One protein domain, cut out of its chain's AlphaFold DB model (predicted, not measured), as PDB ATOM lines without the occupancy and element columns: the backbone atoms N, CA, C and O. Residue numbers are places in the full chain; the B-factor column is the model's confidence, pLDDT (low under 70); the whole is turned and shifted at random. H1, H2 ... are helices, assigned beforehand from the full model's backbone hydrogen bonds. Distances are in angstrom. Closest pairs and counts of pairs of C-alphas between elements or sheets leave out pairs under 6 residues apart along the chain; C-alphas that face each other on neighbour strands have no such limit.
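AT A GLANCE: This is residues 69 to 130 of the 130 residues of an uncharacterized protein of Desulfotomaculum profundi (UniProt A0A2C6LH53). One long helix, H4, makes the length of the domain, with short helices H1 and H2 over one side of it and small H3 beyond its first end. Residues 91 to 100 run back from H2 to H3, and residues 125 to 130 stick out. The printed part has 62 residues with four named helices, H1 H2 H3 H4, and no named strand: all helix, compact, radius of gyration of the C-alphas 12.1 A, spans 35 by 23 by 20 A.

IN THESE COORDINATES: Find C-alpha 110 at (196.432, 190.963, 194.917); from there H4, residues 110 to 128, runs 27.5 A to C-alpha 128 at (203.317, 210.509, 176.794). Earlier come H1, residues 73 to 77, H2, residues 82 to 90, 12.2 A long, and H3, residues 101 to 106.

HOW THE PARTS SIT: H4 and H1 are close but not clearly touching; look at their closest C-alphas, Ile 76 and Ile 117, 7.0 A apart. So are H1 and H2, closest at the C-alphas of Leu 77 and Gln 85, 5.8 A. H2 and H4 are only just apart, at 8.2 A; H3 is apart from H1, H2 and H4. Residues 70 to 71 pair antiparallel with residues 97 to 98. Every O i to N i+4 pair in H1, H2, H3 and H4 is within hydrogen-bond range.

THE WHOLE: The two C-alphas farthest apart, Arg 106 and Lys 130, are 37.2 A apart. The printed part has no cut and no long link. Look for pLDDT under 70 at residues 91 to 92 and 127 to 130.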
ATOM      1  N   ASP A  69     192.329 183.928 180.082       93.44
ATOM      2  CA  ASP A  69     193.549 184.387 180.744       93.44
ATOM      3  C   ASP A  69     193.575 185.916 180.903       93.44
ATOM      4  O   ASP A  69     194.574 186.569 180.593       93.44
ATOM      5  N   VAL A  70     192.460 186.509 181.342       94.19
ATOM      6  CA  VAL A  70     192.331 187.970 181.454       94.19
ATOM      7  C   VAL A  70     191.816 188.429 182.812       94.19
ATOM      8  O   VAL A  70     190.922 187.819 183.397       94.19
ATOM      9  N   VAL A  71     192.337 189.565 183.268       93.69
ATOM     10  CA  VAL A  71     191.796 190.347 184.384       93.69
ATOM     11  C   VAL A  71     191.057 191.553 183.813       93.69
ATOM     12  O   VAL A  71     191.625 192.319 183.032       93.69
ATOM     13  N   GLY A  72     189.782 191.687 184.178       92.88
ATOM     14  CA  GLY A  72     188.886 192.700 183.625       92.88
ATOM     15  C   GLY A  72     189.044 194.106 184.217       92.88
ATOM     16  O   GLY A  72     189.637 194.267 185.295       92.88
ATOM     17  N   PRO A  73     188.482 195.120 183.532       92.38
ATOM     18  CA  PRO A  73     188.593 196.520 183.923       92.38
ATOM     19  C   PRO A  73     188.130 196.806 185.350       92.38
ATOM     20  O   PRO A  73     188.781 197.567 186.054       92.38
ATOM     21  N   LYS A  74     187.042 196.192 185.824       92.25
ATOM     22  CA  LYS A  74     186.473 196.471 187.152       92.25
ATOM     23  C   LYS A  74     187.457 196.138 188.269       92.25
ATOM     24  O   LYS A  74     187.611 196.928 189.200       92.25
ATOM     25  N   ARG A  75     188.167 195.006 188.160       92.88
ATOM     26  CA  ARG A  75     189.187 194.613 189.149       92.88
ATOM     27  C   ARG A  75     190.388 195.559 189.096       92.88
ATOM     28  O   ARG A  75     190.856 195.967 190.151       92.88
ATOM     29  N   ILE A  76     190.824 195.959 187.901       92.88
ATOM     30  CA  ILE A  76     191.931 196.910 187.715       92.88
ATOM     31  C   ILE A  76     191.578 198.278 188.305       92.88
ATOM     32  O   ILE A  76     192.271 198.778 189.183       92.88
ATOM     33  N   LEU A  77     190.464 198.865 187.870       91.38
ATOM     34  CA  LEU A  77     190.047 200.210 188.259       91.38
ATOM     35  C   LEU A  77     189.806 200.321 189.767       91.38
ATOM     36  O   LEU A  77     190.141 201.343 190.353       91.38
ATOM     37  N   SER A  78     189.307 199.263 190.417       92.62
ATOM     38  CA  SER A  78     189.106 199.247 191.875       92.62
ATOM     39  C   SER A  78     190.390 199.417 192.699       92.62
ATOM     40  O   SER A  78     190.311 199.792 193.865       92.62
ATOM     41  N   ARG A  79     191.561 199.158 192.101       92.88
ATOM     42  CA  ARG A  79     192.884 199.312 192.730       92.88
ATOM     43  C   ARG A  79     193.500 200.690 192.496       92.88
ATOM     44  O   ARG A  79     194.514 201.022 193.098       92.88
ATOM     45  N   LEU A  80     192.907 201.485 191.609       90.25
ATOM     46  CA  LEU A  80     193.438 202.774 191.191       90.25
ATOM     47  C   LEU A  80     192.785 203.919 191.957       90.25
ATOM     48  O   LEU A  80     191.613 203.856 192.329       90.25
ATOM     49  N   ASN A  81     193.530 205.010 192.132       90.38
ATOM     50  CA  ASN A  81     192.945 206.265 192.595       90.38
ATOM     51  C   ASN A  81     192.029 206.868 191.508       90.38
ATOM     52  O   ASN A  81     192.085 206.502 190.335       90.38
ATOM     53  N   VAL A  82     191.188 207.829 191.899       88.56
ATOM     54  CA  VAL A  82     190.190 208.439 191.003       88.56
ATOM     55  C   VAL A  82     190.823 209.106 189.775       88.56
ATOM     56  O   VAL A  82     190.236 209.062 188.696       88.56
ATOM     57  N   PHE A  83     192.012 209.697 189.912       86.88
ATOM     58  CA  PHE A  83     192.696 210.368 188.808       86.88
ATOM     59  C   PHE A  83     193.161 209.366 187.744       86.88
ATOM     60  O   PHE A  83     192.847 209.536 186.567       86.88
ATOM     61  N   ASP A  84     193.818 208.280 188.155       86.25
ATOM     62  CA  ASP A  84     194.272 207.224 187.242       86.25
ATOM     63  C   ASP A  84     193.088 206.492 186.595       86.25
ATOM     64  O   ASP A  84     193.128 206.181 185.403       86.25
ATOM     65  N   GLN A  85     191.989 206.283 187.334       88.06
ATOM     66  CA  GLN A  85     190.751 205.751 186.754       88.06
ATOM     67  C   GLN A  85     190.214 206.661 185.642       88.06
ATOM     68  O   GLN A  85     189.883 206.180 184.560       88.06
ATOM     69  N   GLN A  86     190.127 207.973 185.885       84.31
ATOM     70  CA  GLN A  86     189.644 208.927 184.882       84.31
ATOM     71  C   GLN A  86     190.565 208.989 183.666       84.31
ATOM     72  O   GLN A  86     190.066 209.016 182.542       84.31
ATOM     73  N   LYS A  87     191.883 208.966 183.885       82.69
ATOM     74  CA  LYS A  87     192.886 208.979 182.819       82.69
ATOM     75  C   LYS A  87     192.765 207.757 181.906       82.69
ATOM     76  O   LYS A  87     192.667 207.910 180.694       82.69
ATOM     77  N   LEU A  88     192.685 206.552 182.469       81.69
ATOM     78  CA  LEU A  88     192.525 205.337 181.660       81.69
ATOM     79  C   LEU A  88     191.191 205.324 180.910       81.69
ATOM     80  O   LEU A  88     191.111 204.905 179.758       81.69
ATOM     81  N   MET A  89     190.128 205.820 181.544       82.44
ATOM     82  CA  MET A  89     188.803 205.839 180.932       82.44
ATOM     83  C   MET A  89     188.639 206.917 179.853       82.44
ATOM     84  O   MET A  89     187.796 206.743 178.966       82.44
ATOM     85  N   SER A  90     189.432 207.996 179.888       76.12
ATOM     86  CA  SER A  90     189.431 209.045 178.860       76.12
ATOM     87  C   SER A  90     190.198 208.650 177.595       76.12
ATOM     88  O   SER A  90     189.860 209.139 176.518       76.12
ATOM     89  N   GLY A  91     191.140 207.702 177.682       67.25
ATOM     90  CA  GLY A  91     191.899 207.155 176.546       67.25
ATOM     91  C   GLY A  91     191.076 206.344 175.530       67.25
ATOM     92  O   GLY A  91     191.627 205.760 174.601       67.25
ATOM     93  N   GLY A  92     189.752 206.264 175.696       66.44
ATOM     94  CA  GLY A  92     188.835 205.583 174.778       66.44
ATOM     95  C   GLY A  92     188.829 204.057 174.905       66.44
ATOM     96  O   GLY A  92     187.777 203.449 174.703       66.44
ATOM     97  N   LEU A  93     189.935 203.434 175.326       72.44
ATOM     98  CA  LEU A  93     190.047 201.986 175.513       72.44
ATOM     99  C   LEU A  93     189.943 201.573 176.987       72.44
ATOM    100  O   LEU A  93     190.726 202.008 177.821       72.44
ATOM    101  N   ALA A  94     188.987 200.700 177.315       81.62
ATOM    102  CA  ALA A  94     188.877 200.135 178.657       81.62
ATOM    103  C   ALA A  94     190.058 199.176 178.941       81.62
ATOM    104  O   ALA A  94     190.347 198.312 178.103       81.62
ATOM    105  N   PRO A  95     190.729 199.290 180.106       86.81
ATOM    106  CA  PRO A  95     191.929 198.512 180.395       86.81
ATOM    107  C   PRO A  95     191.591 197.059 180.738       86.81
ATOM    108  O   PRO A  95     190.641 196.781 181.464       86.81
ATOM    109  N   PHE A  96     192.413 196.121 180.275       91.62
ATOM    110  CA  PHE A  96     192.419 194.740 180.758       91.62
ATOM    111  C   PHE A  96     193.856 194.216 180.747       91.62
ATOM    112  O   PHE A  96     194.687 194.675 179.962       91.62
ATOM    113  N   LEU A  97     194.143 193.233 181.597       92.00
ATOM    114  CA  LEU A  97     195.452 192.584 181.641       92.00
ATOM    115  C   LEU A  97     195.324 191.154 181.142       92.00
ATOM    116  O   LEU A  97     194.442 190.418 181.581       92.00
ATOM    117  N   ARG A  98     196.226 190.753 180.250       93.19
ATOM    118  CA  ARG A  98     196.430 189.346 179.913       93.19
ATOM    119  C   ARG A  98     197.473 188.764 180.860       93.19
ATOM    120  O   ARG A  98     198.555 189.329 180.992       93.19
ATOM    121  N   ILE A  99     197.152 187.638 181.481       93.12
ATOM    122  CA  ILE A  99     198.033 186.926 182.415       93.12
ATOM    123  C   ILE A  99     198.478 185.588 181.820       93.12
ATOM    124  O   ILE A  99     197.978 185.168 180.774       93.12
ATOM    125  N   SER A 100     199.437 184.909 182.452       91.94
ATOM    126  CA  SER A 100     199.820 183.570 181.995       91.94
ATOM    127  C   SER A 100     198.694 182.557 182.241       91.94
ATOM    128  O   SER A 100     197.830 182.747 183.102       91.94
ATOM    129  N   LYS A 101     198.704 181.436 181.509       90.31
ATOM    130  CA  LYS A 101     197.719 180.359 181.714       90.31
ATOM    131  C   LYS A 101     197.827 179.753 183.113       90.31
ATOM    132  O   LYS A 101     196.819 179.384 183.701       90.31
ATOM    133  N   GLU A 102     199.040 179.679 183.650       92.06
ATOM    134  CA  GLU A 102     199.327 179.198 185.001       92.06
ATOM    135  C   GLU A 102     198.737 180.145 186.052       92.06
ATOM    136  O   GLU A 102     198.106 179.688 187.004       92.06
ATOM    137  N   GLN A 103     198.879 181.461 185.851       91.31
ATOM    138  CA  GLN A 103     198.264 182.477 186.708       91.31
ATOM    139  C   GLN A 103     196.736 182.441 186.618       91.31
ATOM    140  O   GLN A 103     196.062 182.538 187.639       91.31
ATOM    141  N   ALA A 104     196.178 182.239 185.423       90.19
ATOM    142  CA  ALA A 104     194.736 182.083 185.247       90.19
ATOM    143  C   ALA A 104     194.200 180.825 185.953       90.19
ATOM    144  O   ALA A 104     193.127 180.869 186.549       90.19
ATOM    145  N   ALA A 105     194.956 179.722 185.929       91.31
ATOM    146  CA  ALA A 105     194.570 178.466 186.566       91.31
ATOM    147  C   ALA A 105     194.652 178.514 188.100       91.31
ATOM    148  O   ALA A 105     193.782 177.962 188.771       91.31
ATOM    149  N   ARG A 106     195.686 179.158 188.662       92.88
ATOM    150  CA  ARG A 106     195.888 179.249 190.122       92.88
ATOM    151  C   ARG A 106     195.204 180.459 190.771       92.88
ATOM    152  O   ARG A 106     195.074 180.496 191.989       92.88
ATOM    153  N   GLY A 107     194.779 181.430 189.962       89.56
ATOM    154  CA  GLY A 107     194.362 182.755 190.407       89.56
ATOM    155  C   GLY A 107     195.562 183.682 190.627       89.56
ATOM    156  O   GLY A 107     196.599 183.272 191.139       89.56
ATOM    157  N   ILE A 108     195.419 184.945 190.230       92.62
ATOM    158  CA  ILE A 108     196.418 185.987 190.502       92.62
ATOM    159  C   ILE A 108     196.185 186.587 191.892       92.62
ATOM    160  O   ILE A 108     195.039 186.941 192.218       92.62
ATOM    161  N   THR A 109     197.249 186.701 192.691       93.31
ATOM    162  CA  THR A 109     197.168 187.358 194.002       93.31
ATOM    163  C   THR A 109     196.980 188.862 193.843       93.31
ATOM    164  O   THR A 109     197.126 189.426 192.756       93.31
ATOM    165  N   ASP A 110     196.613 189.520 194.932       92.81
ATOM    166  CA  ASP A 110     196.432 190.963 194.917       92.81
ATOM    167  C   ASP A 110     197.766 191.694 194.742       92.81
ATOM    168  O   ASP A 110     197.830 192.630 193.954       92.81
ATOM    169  N   GLU A 111     198.850 191.204 195.348       93.75
ATOM    170  CA  GLU A 111     200.188 191.778 195.171       93.75
ATOM    171  C   GLU A 111     200.695 191.617 193.732       93.75
ATOM    172  O   GLU A 111     201.277 192.543 193.164       93.75
ATOM    173  N   GLU A 112     200.461 190.452 193.117       93.62
ATOM    174  CA  GLU A 112     200.806 190.218 191.711       93.62
ATOM    175  C   GLU A 112     200.020 191.150 190.785       93.62
ATOM    176  O   GLU A 112     200.572 191.685 189.822       93.62
ATOM    177  N   LEU A 113     198.731 191.351 191.066       94.62
ATOM    178  CA  LEU A 113     197.897 192.258 190.292       94.62
ATOM    179  C   LEU A 113     198.359 193.711 190.449       94.62
ATOM    180  O   LEU A 113     198.499 194.401 189.442       94.62
ATOM    181  N   ASP A 114     198.624 194.159 191.674       93.81
ATOM    182  CA  ASP A 114     199.077 195.522 191.953       93.81
ATOM    183  C   ASP A 114     200.413 195.811 191.245       93.81
ATOM    184  O   ASP A 114     200.571 196.865 190.624       93.81
ATOM    185  N   ALA A 115     201.331 194.838 191.219       93.81
ATOM    186  CA  ALA A 115     202.584 194.942 190.472       93.81
ATOM    187  C   ALA A 115     202.359 195.079 188.954       93.81
ATOM    188  O   ALA A 115     202.984 195.919 188.304       93.81
ATOM    189  N   LEU A 116     201.447 194.294 188.370       93.50
ATOM    190  CA  LEU A 116     201.117 194.410 186.943       93.50
ATOM    191  C   LEU A 116     200.450 195.749 186.609       93.50
ATOM    192  O   LEU A 116     200.744 196.340 185.569       93.50
ATOM    193  N   ILE A 117     199.569 196.237 187.485       92.44
ATOM    194  CA  ILE A 117     198.921 197.541 187.331       92.44
ATOM    195  C   ILE A 117     199.968 198.656 187.381       92.44
ATOM    196  O   ILE A 117     199.929 199.558 186.545       92.44
ATOM    197  N   GLN A 118     200.935 198.580 188.296       91.12
ATOM    198  CA  GLN A 118     202.019 199.555 188.360       91.12
ATOM    199  C   GLN A 118     202.810 199.604 187.044       91.12
ATOM    200  O   GLN A 118     203.005 200.687 186.492       91.12
ATOM    201  N   VAL A 119     203.195 198.445 186.496       90.06
ATOM    202  CA  VAL A 119     203.896 198.369 185.202       90.06
ATOM    203  C   VAL A 119     203.056 198.982 184.076       90.06
ATOM    204  O   VAL A 119     203.583 199.729 183.252       90.06
ATOM    205  N   MET A 120     201.748 198.712 184.046       88.50
ATOM    206  CA  MET A 120     200.824 199.299 183.067       88.50
ATOM    207  C   MET A 120     200.809 200.838 183.147       88.50
ATOM    208  O   MET A 120     200.928 201.506 182.121       88.50
ATOM    209  N   LEU A 121     200.715 201.408 184.353       87.94
ATOM    210  CA  LEU A 121     200.720 202.864 184.555       87.94
ATOM    211  C   LEU A 121     202.062 203.510 184.185       87.94
ATOM    212  O   LEU A 121     202.100 204.632 183.680       87.94
ATOM    213  N   GLU A 122     203.178 202.828 184.447       87.19
ATOM    214  CA  GLU A 122     204.508 203.303 184.054       87.19
ATOM    215  C   GLU A 122     204.672 203.325 182.528       87.19
ATOM    216  O   GLU A 122     205.224 204.282 181.984       87.19
ATOM    217  N   GLN A 123     204.143 202.323 181.821       83.38
ATOM    218  CA  GLN A 123     204.165 202.288 180.355       83.38
ATOM    219  C   GLN A 123     203.350 203.422 179.724       83.38
ATOM    220  O   GLN A 123     203.826 204.041 178.774       83.38
ATOM    221  N   GLU A 124     202.175 203.732 180.272       79.25
ATOM    222  CA  GLU A 124     201.360 204.885 179.858       79.25
ATOM    223  C   GLU A 124     202.146 206.200 179.975       79.25
ATOM    224  O   GLU A 124     202.227 206.971 179.020       79.25
ATOM    225  N   LYS A 125     202.819 206.430 181.114       80.19
ATOM    226  CA  LYS A 125     203.657 207.628 181.317       80.19
ATOM    227  C   LYS A 125     204.795 207.729 180.298       80.19
ATOM    228  O   LYS A 125     205.135 208.824 179.860       80.19
ATOM    229  N   LEU A 126     205.404 206.602 179.926       77.44
ATOM    230  CA  LEU A 126     206.490 206.572 178.942       77.44
ATOM    231  C   LEU A 126     206.012 206.837 177.510       77.44
ATOM    232  O   LEU A 126     206.805 207.317 176.700       77.44
ATOM    233  N   GLN A 127     204.756 206.522 177.183       68.12
ATOM    234  CA  GLN A 127     204.175 206.851 175.879       68.12
ATOM    235  C   GLN A 127     203.901 208.350 175.733       68.12
ATOM    236  O   GLN A 127     204.104 208.879 174.652       68.12
ATOM    237  N   GLU A 128     203.527 209.048 176.810       64.56
ATOM    238  CA  GLU A 128     203.317 210.509 176.794       64.56
ATOM    239  C   GLU A 128     204.612 211.318 176.615       64.56
ATOM    240  O   GLU A 128     204.570 212.487 176.241       64.56
ATOM    241  N   LEU A 129     205.765 210.711 176.907       60.19
ATOM    242  CA  LEU A 129     207.083 211.339 176.784       60.19
ATOM    243  C   LEU A 129     207.718 211.172 175.391       60.19
ATOM    244  O   LEU A 129     208.812 211.695 175.169       60.19
ATOM    245  N   LYS A 130     207.079 210.426 174.484       51.41
ATOM    246  CA  LYS A 130     207.531 210.202 173.104       51.41
ATOM    247  C   LYS A 130     206.674 210.973 172.113       51.41
ATOM    248  O   LYS A 130     207.268 211.430 171.112       51.41
TER     249      LYS A 130